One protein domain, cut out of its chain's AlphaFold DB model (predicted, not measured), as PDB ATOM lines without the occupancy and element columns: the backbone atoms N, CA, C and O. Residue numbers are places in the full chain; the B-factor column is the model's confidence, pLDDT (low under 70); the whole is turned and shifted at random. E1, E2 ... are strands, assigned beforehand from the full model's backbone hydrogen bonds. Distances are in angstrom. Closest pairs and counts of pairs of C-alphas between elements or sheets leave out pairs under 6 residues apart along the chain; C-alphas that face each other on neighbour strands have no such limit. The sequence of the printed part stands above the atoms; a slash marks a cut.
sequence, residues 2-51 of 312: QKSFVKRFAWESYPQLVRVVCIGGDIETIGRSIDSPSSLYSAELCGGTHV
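What this domain is: This is residues 2 to 51 of the 312 residues of the protein "tRNA_SAD domain-containing protein" of Mesocestoides corti (UniProt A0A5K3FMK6). With little regular structure, this domain is a short two-stranded ribbon, E1 and E2, among long loops, residues 2 to 19 before it and 24 to 41 joining its strands. The printed part has 50 residues, 8 of them in the two named strands, E1 then E2, antiparallel; there is no named helix, and the class is all strand. It is only just compact, close to loose, with a radius of gyration of the C-alphas of 11.2 A, and spans 30 by 24 by 19 A.

Where its parts are: E1, residues 20 to 23, is 10.0 A long and begins at C-alpha 20 (26.077, -1.422, -54.024). E2, residues 42 to 45, is 10.3 A long and ends at C-alpha 45 (25.986, 2.414, -51.190).

How they stand to each other: E1 and E2 form a hairpin, antiparallel at 158 degrees between directions. C-alphas 22 and 43 face each other at 4.3 A. N 21 and O 44, 2.8 A apart, are within hydrogen-bond range.

The domain as a whole: The C-alphas farthest apart, those of Gln 16 and Ser 38, are 32.4 A apart. The printed part has no cut. The E1 to E2 link is long, 18 residues. Residues 2, 37 and 38 have pLDDT under 70.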
ATOM      1  N   GLN A   2      16.018  -5.818 -48.069       66.56
ATOM      2  CA  GLN A   2      17.107  -4.905 -47.716       66.56
ATOM      3  C   GLN A   2      18.197  -5.696 -46.974       66.56
ATOM      4  O   GLN A   2      17.934  -6.258 -45.915       66.56
ATOM      5  N   LYS A   3      19.403  -5.788 -47.547       80.88
ATOM      6  CA  LYS A   3      20.550  -6.454 -46.914       80.88
ATOM      7  C   LYS A   3      21.074  -5.551 -45.789       80.88
ATOM      8  O   LYS A   3      21.656  -4.508 -46.071       80.88
ATOM      9  N   SER A   4      20.835  -5.927 -44.530       84.56
ATOM     10  CA  SER A   4      21.146  -5.119 -43.333       84.56
ATOM     11  C   SER A   4      22.628  -4.768 -43.177       84.56
ATOM     12  O   SER A   4      22.952  -3.758 -42.562       84.56
ATOM     13  N   PHE A   5      23.514  -5.576 -43.758       87.06
ATOM     14  CA  PHE A   5      24.961  -5.382 -43.715       87.06
ATOM     15  C   PHE A   5      25.490  -4.337 -44.714       87.06
ATOM     16  O   PHE A   5      26.662  -3.971 -44.649       87.06
ATOM     17  N   VAL A   6      24.657  -3.855 -45.645       91.50
ATOM     18  CA  VAL A   6      25.057  -2.806 -46.594       91.50
ATOM     19  C   VAL A   6      25.017  -1.455 -45.887       91.50
ATOM     20  O   VAL A   6      23.956  -0.978 -45.475       91.50
ATOM     21  N   LYS A   7      26.185  -0.825 -45.754       89.94
ATOM     22  CA  LYS A   7      26.346   0.461 -45.076       89.94
ATOM     23  C   LYS A   7      25.778   1.597 -45.927       89.94
ATOM     24  O   LYS A   7      25.979   1.663 -47.139       89.94
ATOM     25  N   ARG A   8      25.083   2.510 -45.252       90.25
ATOM     26  CA  ARG A   8      24.571   3.770 -45.797       90.25
ATOM     27  C   ARG A   8      24.989   4.899 -44.871       90.25
ATOM     28  O   ARG A   8      24.879   4.758 -43.652       90.25
ATOM     29  N   PHE A   9      25.455   6.002 -45.434       85.88
ATOM     30  CA  PHE A   9      25.896   7.143 -44.646       85.88
ATOM     31  C   PHE A   9      24.736   8.114 -44.436       85.88
ATOM     32  O   PHE A   9      24.082   8.524 -45.387       85.88
ATOM     33  N   ALA A  10      24.456   8.468 -43.178       84.25
ATOM     34  CA  ALA A  10      23.296   9.295 -42.827       84.25
ATOM     35  C   ALA A  10      23.390  10.742 -43.343       84.25
ATOM     36  O   ALA A  10      22.381  11.435 -43.409       84.25
ATOM     37  N   TRP A  11      24.596  11.196 -43.685       83.50
ATOM     38  CA  TRP A  11      24.857  12.522 -44.244       83.50
ATOM     39  C   TRP A  11      24.810  12.561 -45.780       83.50
ATOM     40  O   TRP A  11      24.933  13.642 -46.348       83.50
ATOM     41  N   GLU A  12      24.634  11.418 -46.446       85.75
ATOM     42  CA  GLU A  12      24.541  11.319 -47.905       85.75
ATOM     43  C   GLU A  12      23.084  11.191 -48.359       85.75
ATOM     44  O   GLU A  12      22.270  10.508 -47.732       85.75
ATOM     45  N   SER A  13      22.753  11.829 -49.484       88.44
ATOM     46  CA  SER A  13      21.445  11.690 -50.134       88.44
ATOM     47  C   SER A  13      21.554  10.735 -51.317       88.44
ATOM     48  O   SER A  13      22.239  11.023 -52.297       88.44
ATOM     49  N   TYR A  14      20.856   9.603 -51.240       87.44
ATOM     50  CA  TYR A  14      20.875   8.581 -52.286       87.44
ATOM     51  C   TYR A  14      19.611   8.653 -53.162       87.44
ATOM     52  O   TYR A  14      18.511   8.820 -52.628       87.44
ATOM     53  N   PRO A  15      19.728   8.500 -54.494       88.81
ATOM     54  CA  PRO A  15      18.576   8.391 -55.390       88.81
ATOM     55  C   PRO A  15      17.799   7.079 -55.174       88.81
ATOM     56  O   PRO A  15      18.274   6.161 -54.506       88.81
ATOM     57  N   GLN A  16      16.612   6.966 -55.789       88.19
ATOM     58  CA  GLN A  16      15.770   5.759 -55.698       88.19
ATOM     59  C   GLN A  16      16.485   4.478 -56.165       88.19
ATOM     60  O   GLN A  16      16.240   3.408 -55.613       88.19
ATOM     61  N   LEU A  17      17.377   4.588 -57.156       88.69
ATOM     62  CA  LEU A  17      18.240   3.503 -57.616       88.69
ATOM     63  C   LEU A  17      19.705   3.895 -57.411       88.69
ATOM     64  O   LEU A  17      20.175   4.870 -57.993       88.69
ATOM     65  N   VAL A  18      20.432   3.112 -56.617       90.19
ATOM     66  CA  VAL A  18      21.844   3.332 -56.285       90.19
ATOM     67  C   VAL A  18      22.608   2.009 -56.336       90.19
ATOM     68  O   VAL A  18      22.043   0.943 -56.092       90.19
ATOM     69  N   ARG A  19      23.897   2.073 -56.682       91.69
ATOM     70  CA  ARG A  19      24.773   0.900 -56.749       91.69
ATOM     71  C   ARG A  19      25.236   0.475 -55.356       91.69
ATOM     72  O   ARG A  19      25.480   1.314 -54.489       91.69
ATOM     73  N   VAL A  20      25.390  -0.834 -55.178       92.56
ATOM     74  CA  VAL A  20      26.077  -1.422 -54.024       92.56
ATOM     75  C   VAL A  20      27.478  -1.802 -54.466       92.56
ATOM     76  O   VAL A  20      27.640  -2.528 -55.445       92.56
ATOM     77  N   VAL A  21      28.478  -1.327 -53.739       92.50
ATOM     78  CA  VAL A  21      29.880  -1.673 -53.959       92.50
ATOM     79  C   VAL A  21      30.311  -2.608 -52.849       92.50
ATOM     80  O   VAL A  21      30.090  -2.319 -51.676       92.50
ATOM     81  N   CYS A  22      30.896  -3.740 -53.232       92.19
ATOM     82  CA  CYS A  22      31.422  -4.736 -52.309       92.19
ATOM     83  C   CYS A  22      32.942  -4.801 -52.456       92.19
ATOM     84  O   CYS A  22      33.449  -4.983 -53.561       92.19
ATOM     85  N   ILE A  23      33.666  -4.665 -51.348       90.81
ATOM     86  CA  ILE A  23      35.116  -4.844 -51.285       90.81
ATOM     87  C   ILE A  23      35.387  -6.226 -50.694       90.81
ATOM     88  O   ILE A  23      34.854  -6.572 -49.641       90.81
ATOM     89  N   GLY A  24      36.207  -7.019 -51.384       87.31
ATOM     90  CA  GLY A  24      36.684  -8.322 -50.916       87.31
ATOM     91  C   GLY A  24      35.766  -9.513 -51.204       87.31
ATOM     92  O   GLY A  24      36.245 -10.637 -51.137       87.31
ATOM     93  N   GLY A  25      34.492  -9.322 -51.568       86.69
ATOM     94  CA  GLY A  25      33.567 -10.434 -51.816       86.69
ATOM     95  C   GLY A  25      32.330 -10.066 -52.635       86.69
ATOM     96  O   GLY A  25      32.119  -8.904 -52.971       86.69
ATOM     97  N   ASP A  26      31.510 -11.072 -52.942       88.50
ATOM     98  CA  ASP A  26      30.274 -10.917 -53.718       88.50
ATOM     99  C   ASP A  26      29.066 -10.574 -52.828       88.50
ATOM    100  O   ASP A  26      28.936 -11.087 -51.717       88.50
ATOM    101  N   ILE A  27      28.136  -9.752 -53.323       89.62
ATOM    102  CA  ILE A  27      26.971  -9.267 -52.564       89.62
ATOM    103  C   ILE A  27      26.088 -10.387 -51.986       89.62
ATOM    104  O   ILE A  27      25.406 -10.185 -50.970       89.62
ATOM    105  N   GLU A  28      26.048 -11.564 -52.604       88.50
ATOM    106  CA  GLU A  28      25.265 -12.709 -52.138       88.50
ATOM    107  C   GLU A  28      25.927 -13.437 -50.968       88.50
ATOM    108  O   GLU A  28      25.229 -13.954 -50.092       88.50
ATOM    109  N   THR A  29      27.260 -13.428 -50.907       86.31
ATOM    110  CA  THR A  29      28.047 -14.252 -49.975       86.31
ATOM    111  C   THR A  29      28.769 -13.444 -48.895       86.31
ATOM    112  O   THR A  29      28.975 -13.958 -47.792       86.31
ATOM    113  N   ILE A  30      29.067 -12.166 -49.156       88.12
ATOM    114  CA  ILE A  30      29.865 -11.269 -48.302       88.12
ATOM    115  C   ILE A  30      29.291 -11.098 -46.894       88.12
ATOM    116  O   ILE A  30      30.042 -10.916 -45.938       88.12
ATOM    117  N   GLY A  31      27.969 -11.232 -46.737       85.06
ATOM    118  CA  GLY A  31      27.302 -11.145 -45.437       85.06
ATOM    119  C   GLY A  31      27.800 -12.173 -44.414       85.06
ATOM    120  O   GLY A  31      27.720 -11.919 -43.222       85.06
ATOM    121  N   ARG A  32      28.368 -13.306 -44.856       84.12
ATOM    122  CA  ARG A  32      28.950 -14.321 -43.956       84.12
ATOM    123  C   ARG A  32      30.321 -13.921 -43.405       84.12
ATOM    124  O   ARG A  32      30.765 -14.493 -42.415       84.12
ATOM    125  N   SER A  33      30.994 -12.975 -44.056       82.25
ATOM    126  CA  SER A  33      32.375 -12.581 -43.758       82.25
ATOM    127  C   SER A  33      32.472 -11.195 -43.115       82.25
ATOM    128  O   SER A  33      33.417 -10.941 -42.367       82.25
ATOM    129  N   ILE A  34      31.494 -10.319 -43.378       81.12
ATOM    130  CA  ILE A  34      31.527  -8.893 -43.022       81.12
ATOM    131  C   ILE A  34      31.525  -8.618 -41.511       81.12
ATOM    132  O   ILE A  34      32.127  -7.637 -41.083       81.12
ATOM    133  N   ASP A  35      30.919  -9.501 -40.715       75.06
ATOM    134  CA  ASP A  35      30.803  -9.351 -39.257       75.06
ATOM    135  C   ASP A  35      32.027  -9.894 -38.495       75.06
ATOM    136  O   ASP A  35      32.068  -9.851 -37.263       75.06
ATOM    137  N   SER A  36      33.048 -10.403 -39.197       76.94
ATOM    138  CA  SER A  36      34.285 -10.816 -38.529       76.94
ATOM    139  C   SER A  36      35.091  -9.585 -38.061       76.94
ATOM    140  O   SER A  36      35.277  -8.647 -38.837       76.94
ATOM    141  N   PRO A  37      35.615  -9.552 -36.818       65.06
ATOM    142  CA  PRO A  37      36.356  -8.397 -36.285       65.06
ATOM    143  C   PRO A  37      37.609  -8.007 -37.087       65.06
ATOM    144  O   PRO A  37      38.086  -6.880 -36.986       65.06
ATOM    145  N   SER A  38      38.143  -8.942 -37.876       64.44
ATOM    146  CA  SER A  38      39.292  -8.778 -38.773       64.44
ATOM    147  C   SER A  38      38.899  -8.762 -40.258       64.44
ATOM    148  O   SER A  38      39.755  -8.913 -41.130       64.44
ATOM    149  N   SER A  39      37.608  -8.602 -40.555       73.19
ATOM    150  CA  SER A  39      37.072  -8.559 -41.911       73.19
ATOM    151  C   SER A  39      37.694  -7.415 -42.717       73.19
ATOM    152  O   SER A  39      37.521  -6.244 -42.384       73.19
ATOM    153  N   LEU A  40      38.344  -7.743 -43.836       81.06
ATOM    154  CA  LEU A  40      38.698  -6.779 -44.890       81.06
ATOM    155  C   LEU A  40      37.526  -6.516 -45.855       81.06
ATOM    156  O   LEU A  40      37.701  -5.869 -46.885       81.06
ATOM    157  N   TYR A  41      36.341  -7.045 -45.540       88.56
ATOM    158  CA  TYR A  41      35.162  -6.976 -46.385       88.56
ATOM    159  C   TYR A  41      34.296  -5.781 -46.006       88.56
ATOM    160  O   TYR A  41      34.038  -5.517 -44.828       88.56
ATOM    161  N   SER A  42      33.779  -5.087 -47.014       90.06
ATOM    162  CA  SER A  42      32.776  -4.044 -46.828       90.06
ATOM    163  C   SER A  42      31.746  -4.091 -47.949       90.06
ATOM    164  O   SER A  42      32.043  -4.512 -49.063       90.06
ATOM    165  N   ALA A  43      30.522  -3.669 -47.648       92.25
ATOM    166  CA  ALA A  43      29.493  -3.425 -48.645       92.25
ATOM    167  C   ALA A  43      28.843  -2.074 -48.346       92.25
ATOM    168  O   ALA A  43      28.387  -1.850 -47.222       92.25
ATOM    169  N   GLU A  44      28.807  -1.174 -49.323       92.50
ATOM    170  CA  GLU A  44      28.299   0.188 -49.150       92.50
ATOM    171  C   GLU A  44      27.510   0.686 -50.361       92.50
ATOM    172  O   GLU A  44      27.696   0.224 -51.488       92.50
ATOM    173  N   LEU A  45      26.619   1.647 -50.121       93.25
ATOM    174  CA  LEU A  45      25.986   2.414 -51.190       93.25
ATOM    175  C   LEU A  45      26.959   3.488 -51.680       93.25
ATOM    176  O   LEU A  45      27.275   4.414 -50.932       93.25
ATOM    177  N   CYS A  46      27.395   3.389 -52.936       90.50
ATOM    178  CA  CYS A  46      28.300   4.365 -53.537       90.50
ATOM    179  C   CYS A  46      27.970   4.611 -55.016       90.50
ATOM    180  O   CYS A  46      27.738   3.687 -55.796       90.50
ATOM    181  N   GLY A  47      27.943   5.888 -55.405       86.19
ATOM    182  CA  GLY A  47      27.746   6.321 -56.790       86.19
ATOM    183  C   GLY A  47      29.045   6.556 -57.566       86.19
ATOM    184  O   GLY A  47      28.978   6.740 -58.780       86.19
ATOM    185  N   GLY A  48      30.197   6.547 -56.892       88.12
ATOM    186  CA  GLY A  48      31.494   6.913 -57.458       88.12
ATOM    187  C   GLY A  48      32.100   5.882 -58.411       88.12
ATOM    188  O   GLY A  48      31.533   4.820 -58.682       88.12
ATOM    189  N   THR A  49      33.279   6.224 -58.927       91.12
ATOM    190  CA  THR A  49      34.138   5.313 -59.692       91.12
ATOM    191  C   THR A  49      35.046   4.556 -58.733       91.12
ATOM    192  O   THR A  49      35.576   5.139 -57.789       91.12
ATOM    193  N   HIS A  50      35.243   3.267 -58.992       90.62
ATOM    194  CA  HIS A  50      36.070   2.393 -58.169       90.62
ATOM    195  C   HIS A  50      37.182   1.765 -59.002       90.62
ATOM    196  O   HIS A  50      37.035   1.570 -60.208       90.62
ATOM    197  N   VAL A  51      38.284   1.442 -58.332       92.38
ATOM    198  CA  VAL A  51      39.338   0.590 -58.886       92.38
ATOM    199  C   VAL A  51      38.845  -0.848 -59.048       92.38
ATOM    200  O   VAL A  51      37.904  -1.263 -58.366       92.38
TER     201      VAL A  51